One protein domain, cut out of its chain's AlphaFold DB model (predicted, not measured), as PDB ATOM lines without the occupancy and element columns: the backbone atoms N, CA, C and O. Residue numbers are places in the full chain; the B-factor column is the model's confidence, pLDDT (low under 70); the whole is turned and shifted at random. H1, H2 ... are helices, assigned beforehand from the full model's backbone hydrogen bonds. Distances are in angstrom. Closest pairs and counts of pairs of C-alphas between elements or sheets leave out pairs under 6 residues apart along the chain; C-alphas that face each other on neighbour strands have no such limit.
ATOM      1  N   LEU A  18      -0.512 -74.840 156.437       88.19
ATOM      2  CA  LEU A  18      -1.546 -74.109 157.186       88.19
ATOM      3  C   LEU A  18      -1.070 -73.629 158.567       88.19
ATOM      4  O   LEU A  18      -1.840 -73.003 159.297       88.19
ATOM      5  N   ILE A  19       0.177 -73.918 158.956       90.69
ATOM      6  CA  ILE A  19       0.736 -73.459 160.231       90.69
ATOM      7  C   ILE A  19       1.144 -71.990 160.097       90.69
ATOM      8  O   ILE A  19       2.055 -71.640 159.353       90.69
ATOM      9  N   ILE A  20       0.488 -71.123 160.869       93.06
ATOM     10  CA  ILE A  20       0.657 -69.662 160.770       93.06
ATOM     11  C   ILE A  20       1.744 -69.107 161.705       93.06
ATOM     12  O   ILE A  20       2.217 -67.985 161.523       93.06
ATOM     13  N   GLY A  21       2.176 -69.894 162.695       91.06
ATOM     14  CA  GLY A  21       3.239 -69.532 163.630       91.06
ATOM     15  C   GLY A  21       3.103 -70.187 165.004       91.06
ATOM     16  O   GLY A  21       2.174 -70.951 165.262       91.06
ATOM     17  N   ASN A  22       4.043 -69.859 165.889       93.88
ATOM     18  CA  ASN A  22       4.063 -70.257 167.293       93.88
ATOM     19  C   ASN A  22       4.072 -68.993 168.160       93.88
ATOM     20  O   ASN A  22       4.964 -68.162 168.016       93.88
ATOM     21  N   ILE A  23       3.120 -68.856 169.086       94.62
ATOM     22  CA  ILE A  23       2.984 -67.657 169.935       94.62
ATOM     23  C   ILE A  23       4.161 -67.425 170.898       94.62
ATOM     24  O   ILE A  23       4.281 -66.354 171.484       94.62
ATOM     25  N   ARG A  24       5.021 -68.434 171.099       96.56
ATOM     26  CA  ARG A  24       6.262 -68.301 171.884       96.56
ATOM     27  C   ARG A  24       7.385 -67.625 171.092       96.56
ATOM     28  O   ARG A  24       8.373 -67.219 171.689       96.56
ATOM     29  N   GLU A  25       7.236 -67.551 169.771       96.38
ATOM     30  CA  GLU A  25       8.238 -67.059 168.820       96.38
ATOM     31  C   GLU A  25       7.739 -65.843 168.025       96.38
ATOM     32  O   GLU A  25       8.544 -65.012 167.621       96.38
ATOM     33  N   LYS A  26       6.422 -65.737 167.806       94.75
ATOM     34  CA  LYS A  26       5.753 -64.661 167.066       94.75
ATOM     35  C   LYS A  26       4.621 -64.057 167.883       94.75
ATOM     36  O   LYS A  26       3.924 -64.752 168.621       94.75
ATOM     37  N   THR A  27       4.384 -62.769 167.699       97.75
ATOM     38  CA  THR A  27       3.207 -62.078 168.223       97.75
ATOM     39  C   THR A  27       1.924 -62.572 167.546       97.75
ATOM     40  O   THR A  27       1.930 -63.127 166.444       97.75
ATOM     41  N   ILE A  28       0.783 -62.345 168.204       96.38
ATOM     42  CA  ILE A  28      -0.534 -62.645 167.622       96.38
ATOM     43  C   ILE A  28      -0.740 -61.849 166.329       96.38
ATOM     44  O   ILE A  28      -1.298 -62.388 165.379       96.38
ATOM     45  N   GLU A  29      -0.271 -60.601 166.282       97.19
ATOM     46  CA  GLU A  29      -0.363 -59.743 165.101       97.19
ATOM     47  C   GLU A  29       0.403 -60.331 163.910       97.19
ATOM     48  O   GLU A  29      -0.156 -60.453 162.822       97.19
ATOM     49  N   GLU A  30       1.637 -60.796 164.117       96.62
ATOM     50  CA  GLU A  30       2.427 -61.453 163.066       96.62
ATOM     51  C   GLU A  30       1.773 -62.748 162.569       96.62
ATOM     52  O   GLU A  30       1.722 -62.998 161.365       96.62
ATOM     53  N   CYS A  31       1.232 -63.571 163.473       95.44
ATOM     54  CA  CYS A  31       0.465 -64.759 163.087       95.44
ATOM     55  C   CYS A  31      -0.799 -64.372 162.302       95.44
ATOM     56  O   CYS A  31      -1.143 -65.015 161.304       95.44
ATOM     57  N   TRP A  32      -1.482 -63.310 162.731       95.12
ATOM     58  CA  TRP A  32      -2.693 -62.811 162.098       95.12
ATOM     59  C   TRP A  32      -2.417 -62.306 160.682       95.12
ATOM     60  O   TRP A  32      -3.162 -62.666 159.778       95.12
ATOM     61  N   TYR A  33      -1.344 -61.559 160.441       95.88
ATOM     62  CA  TYR A  33      -0.963 -61.073 159.107       95.88
ATOM     63  C   TYR A  33      -0.082 -62.046 158.307       95.88
ATOM     64  O   TYR A  33       0.540 -61.658 157.323       95.88
ATOM     65  N   SER A  34      -0.035 -63.323 158.689       94.50
ATOM     66  CA  SER A  34       0.605 -64.354 157.868       94.50
ATOM     67  C   SER A  34      -0.101 -64.524 156.516       94.50
ATOM     68  O   SER A  34      -1.316 -64.344 156.410       94.50
ATOM     69  N   PHE A  35       0.659 -64.941 155.498       92.31
ATOM     70  CA  PHE A  35       0.171 -65.141 154.128       92.31
ATOM     71  C   PHE A  35      -1.104 -66.000 154.067       92.31
ATOM     72  O   PHE A  35      -2.102 -65.595 153.486       92.31
ATOM     73  N   VAL A  36      -1.112 -67.145 154.753       92.12
ATOM     74  CA  VAL A  36      -2.259 -68.072 154.780       92.12
ATOM     75  C   VAL A  36      -3.503 -67.417 155.382       92.12
ATOM     76  O   VAL A  36      -4.611 -67.573 154.873       92.12
ATOM     77  N   MET A  37      -3.339 -66.670 156.477       94.12
ATOM     78  CA  MET A  37      -4.456 -65.974 157.118       94.12
ATOM     79  C   MET A  37      -4.983 -64.834 156.250       94.12
ATOM     80  O   MET A  37      -6.191 -64.594 156.219       94.12
ATOM     81  N   GLU A  38      -4.096 -64.135 155.543       94.19
ATOM     82  CA  GLU A  38      -4.474 -63.120 154.568       94.19
ATOM     83  C   GLU A  38      -5.259 -63.727 153.405       94.19
ATOM     84  O   GLU A  38      -6.350 -63.239 153.106       94.19
ATOM     85  N   GLU A  39      -4.778 -64.830 152.824       91.69
ATOM     86  CA  GLU A  39      -5.499 -65.558 151.782       91.69
ATOM     87  C   GLU A  39      -6.897 -65.949 152.259       91.69
ATOM     88  O   GLU A  39      -7.876 -65.564 151.625       91.69
ATOM     89  N   ILE A  40      -7.018 -66.630 153.407       93.00
ATOM     90  CA  ILE A  40      -8.306 -67.117 153.927       93.00
ATOM     91  C   ILE A  40      -9.294 -65.970 154.183       93.00
ATOM     92  O   ILE A  40     -10.478 -66.092 153.854       93.00
ATOM     93  N   ARG A  41      -8.837 -64.852 154.760       92.50
ATOM     94  CA  ARG A  41      -9.700 -63.686 155.020       92.50
ATOM     95  C   ARG A  41     -10.199 -63.036 153.738       92.50
ATOM     96  O   ARG A  41     -11.357 -62.616 153.686       92.50
ATOM     97  N   ASN A  42      -9.339 -62.974 152.729       94.00
ATOM     98  CA  ASN A  42      -9.605 -62.278 151.479       94.00
ATOM     99  C   ASN A  42     -10.237 -63.173 150.401       94.00
ATOM    100  O   ASN A  42     -10.481 -62.693 149.293       94.00
ATOM    101  N   ILE A  43     -10.564 -64.440 150.705       94.31
ATOM    102  CA  ILE A  43     -11.298 -65.315 149.779       94.31
ATOM    103  C   ILE A  43     -12.571 -64.615 149.305       94.31
ATOM    104  O   ILE A  43     -13.497 -64.330 150.078       94.31
ATOM    105  N   ASN A  44     -12.655 -64.425 147.992       95.50
ATOM    106  CA  ASN A  44     -13.889 -64.034 147.343       95.50
ATOM    107  C   ASN A  44     -14.813 -65.253 147.257       95.50
ATOM    108  O   ASN A  44     -14.674 -66.109 146.382       95.50
ATOM    109  N   VAL A  45     -15.792 -65.311 148.158       94.25
ATOM    110  CA  VAL A  45     -16.720 -66.447 148.260       94.25
ATOM    111  C   VAL A  45     -17.531 -66.682 146.981       94.25
ATOM    112  O   VAL A  45     -17.961 -67.802 146.734       94.25
ATOM    113  N   ASN A  46     -17.691 -65.672 146.120       94.94
ATOM    114  CA  ASN A  46     -18.386 -65.820 144.838       94.94
ATOM    115  C   ASN A  46     -17.578 -66.617 143.801       94.94
ATOM    116  O   ASN A  46     -18.133 -67.044 142.792       94.94
ATOM    117  N   GLN A  47     -16.281 -66.820 144.035       96.38
ATOM    118  CA  GLN A  47     -15.414 -67.628 143.178       96.38
ATOM    119  C   GLN A  47     -15.330 -69.093 143.624       96.38
ATOM    120  O   GLN A  47     -14.686 -69.890 142.934       96.38
ATOM    121  N   LEU A  48     -15.981 -69.456 144.739       97.38
ATOM    122  CA  LEU A  48     -16.048 -70.843 145.189       97.38
ATOM    123  C   LEU A  48     -16.685 -71.726 144.112       97.38
ATOM    124  O   LEU A  48     -17.642 -71.330 143.452       97.38
ATOM    125  N   LYS A  49     -16.124 -72.918 143.925       97.56
ATOM    126  CA  LYS A  49     -16.527 -73.915 142.923       97.56
ATOM    127  C   LYS A  49     -17.494 -74.933 143.516       97.56
ATOM    128  O   LYS A  49     -17.716 -74.928 144.721       97.56
ATOM    129  N   GLY A  50     -18.043 -75.820 142.684       96.88
ATOM    130  CA  GLY A  50     -18.938 -76.902 143.116       96.88
ATOM    131  C   GLY A  50     -20.306 -76.408 143.592       96.88
ATOM    132  O   GLY A  50     -20.751 -75.327 143.195       96.88
ATOM    133  N   VAL A  51     -20.965 -77.178 144.458       97.88
ATOM    134  CA  VAL A  51     -22.309 -76.870 144.977       97.88
ATOM    135  C   VAL A  51     -22.383 -75.507 145.671       97.88
ATOM    136  O   VAL A  51     -23.385 -74.803 145.546       97.88
ATOM    137  N   CYS A  52     -21.308 -75.066 146.335       98.06
ATOM    138  CA  CYS A  52     -21.253 -73.755 146.977       98.06
ATOM    139  C   CYS A  52     -21.479 -72.606 145.982       98.06
ATOM    140  O   CYS A  52     -22.136 -71.634 146.347       98.06
ATOM    141  N   SER A  53     -21.031 -72.726 144.724       97.25
ATOM    142  CA  SER A  53     -21.255 -71.700 143.686       97.25
ATOM    143  C   SER A  53     -22.746 -71.456 143.402       97.25
ATOM    144  O   SER A  53     -23.164 -70.334 143.096       97.25
ATOM    145  N   MET A  54     -23.561 -72.494 143.596       97.19
ATOM    146  CA  MET A  54     -25.002 -72.501 143.370       97.19
ATOM    147  C   MET A  54     -25.801 -72.397 144.672       97.19
ATOM    148  O   MET A  54     -27.019 -72.418 144.621       97.19
ATOM    149  N   CYS A  55     -25.171 -72.269 145.842       97.75
ATOM    150  CA  CYS A  55     -25.877 -72.242 147.124       97.75
ATOM    151  C   CYS A  55     -26.396 -70.834 147.462       97.75
ATOM    152  O   CYS A  55     -25.645 -69.855 147.425       97.75
ATOM    153  N   LYS A  56     -27.669 -70.715 147.859       97.56
ATOM    154  CA  LYS A  56     -28.283 -69.438 148.269       97.56
ATOM    155  C   LYS A  56     -27.702 -68.873 149.569       97.56
ATOM    156  O   LYS A  56     -27.726 -67.668 149.788       97.56
ATOM    157  N   PHE A  57     -27.138 -69.735 150.416       96.50
ATOM    158  CA  PHE A  57     -26.569 -69.359 151.714       96.50
ATOM    159  C   PHE A  57     -25.095 -68.941 151.644       96.50
ATOM    160  O   PHE A  57     -24.492 -68.654 152.678       96.50
ATOM    161  N   LEU A  58     -24.498 -68.906 150.448       96.44
ATOM    162  CA  LEU A  58     -23.071 -68.649 150.241       96.44
ATOM    163  C   LEU A  58     -22.578 -67.361 150.916       96.44
ATOM    164  O   LEU A  58     -21.496 -67.356 151.492       96.44
ATOM    165  N   SER A  59     -23.377 -66.292 150.896       94.25
ATOM    166  CA  SER A  59     -23.020 -65.007 151.513       94.25
ATOM    167  C   SER A  59     -22.869 -65.088 153.036       94.25
ATOM    168  O   SER A  59     -22.039 -64.384 153.602       94.25
ATOM    169  N   THR A  60     -23.642 -65.961 153.691       95.25
ATOM    170  CA  THR A  60     -23.653 -66.118 155.156       95.25
ATOM    171  C   THR A  60     -22.711 -67.232 155.607       95.25
ATOM    172  O   THR A  60     -21.897 -67.034 156.500       95.25
ATOM    173  N   CYS A  61     -22.779 -68.397 154.956       95.94
ATOM    174  CA  CYS A  61     -21.945 -69.562 155.262       95.94
ATOM    175  C   CYS A  61     -20.486 -69.376 154.808       95.94
ATOM    176  O   CYS A  61     -19.573 -69.995 155.354       95.94
ATOM    177  N   ARG A  62     -20.252 -68.536 153.789       95.88
ATOM    178  CA  ARG A  62     -18.930 -68.270 153.188       95.88
ATOM    179  C   ARG A  62     -18.208 -69.520 152.671       95.88
ATOM    180  O   ARG A  62     -16.994 -69.521 152.489       95.88
ATOM    181  N   GLY A  63     -18.976 -70.573 152.404       96.00
ATOM    182  CA  GLY A  63     -18.489 -71.830 151.864       96.00
ATOM    183  C   GLY A  63     -18.172 -72.900 152.895       96.00
ATOM    184  O   GLY A  63     -17.824 -73.972 152.444       96.00
ATOM    185  N   GLY A  64     -18.292 -72.679 154.208       95.62
ATOM    186  CA  GLY A  64     -17.930 -73.675 155.230       95.62
ATOM    187  C   GLY A  64     -16.447 -73.617 155.619       95.62
ATOM    188  O   GLY A  64     -15.787 -72.587 155.459       95.62
ATOM    189  N   CYS A  65     -15.876 -74.717 156.115       94.75
ATOM    190  CA  CYS A  65     -14.495 -74.707 156.613       94.75
ATOM    191  C   CYS A  65     -13.491 -74.623 155.449       94.75
ATOM    192  O   CYS A  65     -13.370 -75.552 154.651       94.75
ATOM    193  N   ARG A  66     -12.766 -73.499 155.327       94.50
ATOM    194  CA  ARG A  66     -11.780 -73.296 154.243       94.50
ATOM    195  C   ARG A  66     -10.548 -74.174 154.417       94.50
ATOM    196  O   ARG A  66     -10.067 -74.730 153.437       94.50
ATOM    197  N   ALA A  67     -10.106 -74.372 155.660       92.69
ATOM    198  CA  ALA A  67      -9.051 -75.331 155.961       92.69
ATOM    199  C   ALA A  67      -9.455 -76.728 155.475       92.69
ATOM    200  O   ALA A  67      -8.713 -77.322 154.708       92.69
ATOM    201  N   TYR A  68     -10.659 -77.208 155.810       94.06
ATOM    202  CA  TYR A  68     -11.129 -78.538 155.402       94.06
ATOM    203  C   TYR A  68     -11.192 -78.714 153.878       94.06
ATOM    204  O   TYR A  68     -10.731 -79.734 153.366       94.06
ATOM    205  N   ALA A  69     -11.678 -77.700 153.154       95.31
ATOM    206  CA  ALA A  69     -11.641 -77.681 151.693       95.31
ATOM    207  C   ALA A  69     -10.205 -77.828 151.163       95.31
ATOM    208  O   ALA A  69      -9.957 -78.668 150.297       95.31
ATOM    209  N   TYR A  70      -9.244 -77.102 151.741       94.31
ATOM    210  CA  TYR A  70      -7.833 -77.212 151.373       94.31
ATOM    211  C   TYR A  70      -7.248 -78.595 151.684       94.31
ATOM    212  O   TYR A  70      -6.658 -79.205 150.801       94.31
ATOM    213  N   ILE A  71      -7.483 -79.144 152.884       92.50
ATOM    214  CA  ILE A  71      -7.001 -80.487 153.271       92.50
ATOM    215  C   ILE A  71      -7.455 -81.548 152.263       92.50
ATOM    216  O   ILE A  71      -6.703 -82.458 151.925       92.50
ATOM    217  N   LYS A  72      -8.712 -81.463 151.817       94.44
ATOM    218  CA  LYS A  72      -9.320 -82.481 150.956       94.44
ATOM    219  C   LYS A  72      -9.028 -82.295 149.474       94.44
ATOM    220  O   LYS A  72      -9.022 -83.284 148.750       94.44
ATOM    221  N   THR A  73      -8.824 -81.061 149.019       93.50
ATOM    222  CA  THR A  73      -8.801 -80.741 147.579       93.50
ATOM    223  C   THR A  73      -7.562 -79.974 147.122       93.50
ATOM    224  O   THR A  73      -7.369 -79.802 145.924       93.50
ATOM    225  N   GLY A  74      -6.743 -79.474 148.050       93.00
ATOM    226  CA  GLY A  74      -5.626 -78.570 147.767       93.00
ATOM    227  C   GLY A  74      -6.047 -77.144 147.392       93.00
ATOM    228  O   GLY A  74      -5.216 -76.366 146.935       93.00
ATOM    229  N   SER A  75      -7.327 -76.777 147.540       94.38
ATOM    230  CA  SER A  75      -7.828 -75.452 147.162       94.38
ATOM    231  C   SER A  75      -8.776 -74.858 148.197       94.38
ATOM    232  O   SER A  75      -9.780 -75.462 148.572       94.38
ATOM    233  N   PHE A  76      -8.530 -73.604 148.583       95.44
ATOM    234  CA  PHE A  76      -9.485 -72.814 149.367       95.44
ATOM    235  C   PHE A  76     -10.753 -72.439 148.583       95.44
ATOM    236  O   PHE A  76     -11.778 -72.105 149.185       95.44
ATOM    237  N   TYR A  77     -10.687 -72.502 147.247       97.00
ATOM    238  CA  TYR A  77     -11.792 -72.165 146.353       97.00
ATOM    239  C   TYR A  77     -12.706 -73.355 146.042       97.00
ATOM    240  O   TYR A  77     -13.709 -73.192 145.345       97.00
ATOM    241  N   ALA A  78     -12.409 -74.547 146.560       97.75
ATOM    242  CA  ALA A  78     -13.329 -75.670 146.477       97.75
ATOM    243  C   ALA A  78     -14.576 -75.453 147.361       97.75
ATOM    244  O   ALA A  78     -14.577 -74.675 148.329       97.75
ATOM    245  N   SER A  79     -15.656 -76.159 147.017       97.88
ATOM    246  CA  SER A  79     -16.803 -76.309 147.915       97.88
ATOM    247  C   SER A  79     -16.373 -76.931 149.238       97.88
ATOM    248  O   SER A  79     -15.353 -77.616 149.311       97.88
ATOM    249  N   ASP A  80     -17.175 -76.723 150.282       97.62
ATOM    250  CA  ASP A  80     -17.078 -77.586 151.455       97.62
ATOM    251  C   ASP A  80     -17.208 -79.060 151.019       97.62
ATOM    252  O   ASP A  80     -18.197 -79.391 150.352       97.62
ATOM    253  N   PRO A  81     -16.241 -79.933 151.356       97.88
ATOM    254  CA  PRO A  81     -16.253 -81.321 150.908       97.88
ATOM    255  C   PRO A  81     -17.538 -82.066 151.281       97.88
ATOM    256  O   PRO A  81     -18.088 -82.770 150.443       97.88
ATOM    257  N   LEU A  82     -18.084 -81.841 152.484       97.25
ATOM    258  CA  LEU A  82     -19.311 -82.511 152.915       97.25
ATOM    259  C   LEU A  82     -20.516 -82.040 152.093       97.25
ATOM    260  O   LEU A  82     -21.335 -82.848 151.664       97.25
ATOM    261  N   CYS A  83     -20.620 -80.733 151.840       97.88
ATOM    262  CA  CYS A  83     -21.684 -80.203 150.984       97.88
ATOM    263  C   CYS A  83     -21.605 -80.793 149.570       97.88
ATOM    264  O   CYS A  83     -22.635 -81.151 148.998       97.88
ATOM    265  N   GLN A  84     -20.393 -80.887 149.018       98.12
ATOM    266  CA  GLN A  84     -20.154 -81.417 147.679       98.12
ATOM    267  C   GLN A  84     -20.516 -82.907 147.586       98.12
ATOM    268  O   GLN A  84     -21.253 -83.287 146.681       98.12
ATOM    269  N   GLU A  85     -20.086 -83.724 148.549       98.06
ATOM    270  CA  GLU A  85     -20.410 -85.156 148.618       98.06
ATOM    271  C   GLU A  85     -21.928 -85.394 148.712       98.06
ATOM    272  O   GLU A  85     -22.486 -86.217 147.987       98.06
ATOM    273  N   ILE A  86     -22.630 -84.626 149.554       98.00
ATOM    274  CA  ILE A  86     -24.093 -84.706 149.692       98.00
ATOM    275  C   ILE A  86     -24.799 -84.310 148.380       98.00
ATOM    276  O   ILE A  86     -25.826 -84.896 148.024       98.00
ATOM    277  N   TYR A  87     -24.263 -83.329 147.650       98.00
ATOM    278  CA  TYR A  87     -24.785 -82.911 146.346       98.00
ATOM    279  C   TYR A  87     -24.610 -83.986 145.277       98.00
ATOM    280  O   TYR A  87     -25.569 -84.308 144.579       98.00
ATOM    281  N   GLU A  88     -23.427 -84.590 145.197       97.62
ATOM    282  CA  GLU A  88     -23.135 -85.684 144.267       97.62
ATOM    283  C   GLU A  88     -23.964 -86.939 144.567       97.62
ATOM    284  O   GLU A  88     -24.398 -87.626 143.645       97.62
ATOM    285  N   ALA A  89     -24.274 -87.190 145.842       98.06
ATOM    286  CA  ALA A  89     -25.188 -88.250 146.263       98.06
ATOM    287  C   ALA A  89     -26.674 -87.953 145.961       98.06
ATOM    288  O   ALA A  89     -27.531 -88.798 146.214       98.06
ATOM    289  N   GLY A  90     -27.011 -86.757 145.460       97.44
ATOM    290  CA  GLY A  90     -28.394 -86.346 145.195       97.44
ATOM    291  C   GLY A  90     -29.219 -86.062 146.455       97.44
ATOM    292  O   GLY A  90     -30.445 -85.989 146.382       97.44
ATOM    293  N   LEU A  91     -28.559 -85.897 147.604       97.50
ATOM    294  CA  LEU A  91     -29.180 -85.664 148.913       97.50
ATOM    295  C   LEU A  91     -29.133 -84.191 149.342       97.50
ATOM    296  O   LEU A  91     -29.656 -83.834 150.397       97.50
ATOM    297  N   PHE A  92     -28.503 -83.323 148.547       96.81
ATOM    298  CA  PHE A  92     -28.419 -81.903 148.870       96.81
ATOM    299  C   PHE A  92     -29.791 -81.236 148.718       96.81
ATOM    300  O   PHE A  92     -30.418 -81.397 147.666       96.81
ATOM    301  N   PRO A  93     -30.268 -80.474 149.723       96.00
ATOM    302  CA  PRO A  93     -31.596 -79.874 149.672       96.00
ATOM    303  C   PRO A  93     -31.715 -78.926 148.477       96.00
ATOM    304  O   PRO A  93     -31.008 -77.915 148.401       96.00
ATOM    305  N   LYS A  94     -32.609 -79.245 147.537       95.62
ATOM    306  CA  LYS A  94     -32.760 -78.499 146.277       95.62
ATOM    307  C   LYS A  94     -33.170 -77.053 146.523       95.62
ATOM    308  O   LYS A  94     -32.744 -76.157 145.806       95.62
ATOM    309  N   GLU A  95     -33.911 -76.812 147.596       96.44
ATOM    310  CA  GLU A  95     -34.359 -75.494 148.036       96.44
ATOM    311  C   GLU A  95     -33.186 -74.602 148.453       96.44
ATOM    312  O   GLU A  95     -33.355 -73.391 148.576       96.44
ATOM    313  N   SER A  96     -32.010 -75.177 148.718       96.44
ATOM    314  CA  SER A  96     -30.785 -74.443 149.053       96.44
ATOM    315  C   SER A  96     -30.016 -73.969 147.824       96.44
ATOM    316  O   SER A  96     -29.084 -73.176 147.969       96.44
ATOM    317  N   LEU A  97     -30.389 -74.426 146.628       96.94
ATOM    318  CA  LEU A  97     -29.793 -73.979 145.378       96.94
ATOM    319  C   LEU A  97     -30.445 -72.667 144.918       96.94
ATOM    320  O   LEU A  97     -31.618 -72.404 145.178       96.94
TER     321      LEU A  97
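This is residues 18 to 97 of the 99 residues of the protein "SPASM domain-containing protein" of Caldicellulosiruptor changbaiensis (UniProt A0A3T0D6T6). The model is a loose rod of short helices strung along winding loops: H3, H4 and H6 gather toward one end, H5 stands near the middle of the length, and H1 and H2 follow one another toward the other end, with the first printed stretch, residues 18 to 27, folding back beside them. The fuller end has H6 packed on H3, while H1 is the helix farthest from the mean of the C-alphas. The printed part has 80 residues with six named helices, H1 to H6 in order along the chain, and no named strand. The class is all helix, though under half of the residues, 38 of 80, are in named elements. The whole is loose, with a radius of gyration of the C-alphas of 14.9 A and spans of 48 by 21 by 15 A.

H6, residues 81 to 88, is one of the three longest helices, with 8 residues. It touches H3, residues 50 to 54; the closest C-alphas are those of Val 51 and Gln 84, 5.7 A apart. H6 only just touches H5, residues 66 to 73, with 3 pairs of C-alphas within 8 A, the closest being those of Ala 69 and Pro 81 at 5.9 A. H5 and H6 run the same way at a steep tilt of 58 degrees. H4, residues 58 to 61, is close to H3 but not clearly touching it, with the C-alphas of Cys 52 and Leu 58 closest at 6.3 A. H2, residues 35 to 42, is close to H5 but not clearly touching; the C-alphas of Ile 40 and Arg 66 are closest, at 7.1 A. The lines of H2 and H5 are only just about perpendicular, at 71 degrees. H1, residues 28 to 32, is close to H2 but not clearly touching, with the C-alphas of Trp 32 and Glu 38 closest at 7.7 A. H1 is apart from H3, H4, H5 and H6. Every O i to N i+4 pair is within hydrogen-bond range in H1, H2, H5 and H6; H3 has 0 of 1, but 2 of 2 O i to N i+3 pairs, and H4 is too short for an O i to N i+4 pair.

H1 begins at C-alpha 28 at (-0.534, -62.645, 167.622) and is 5.9 A long from first to last C-alpha. H2 is 10.5 A long, H3 7.5 A and H4 5.2 A. H5 is 10.4 A long and begins at C-alpha 66 at (-11.780, -73.296, 154.243). H6 is 10.5 A long and ends at C-alpha 88 at (-23.135, -85.684, 144.267).

The two C-alphas farthest apart are those of Glu 25 and Lys 94, at 48.2 A. The printed part has no cut and no long link. Its mean pLDDT is 95.5, and no printed residue is under 70.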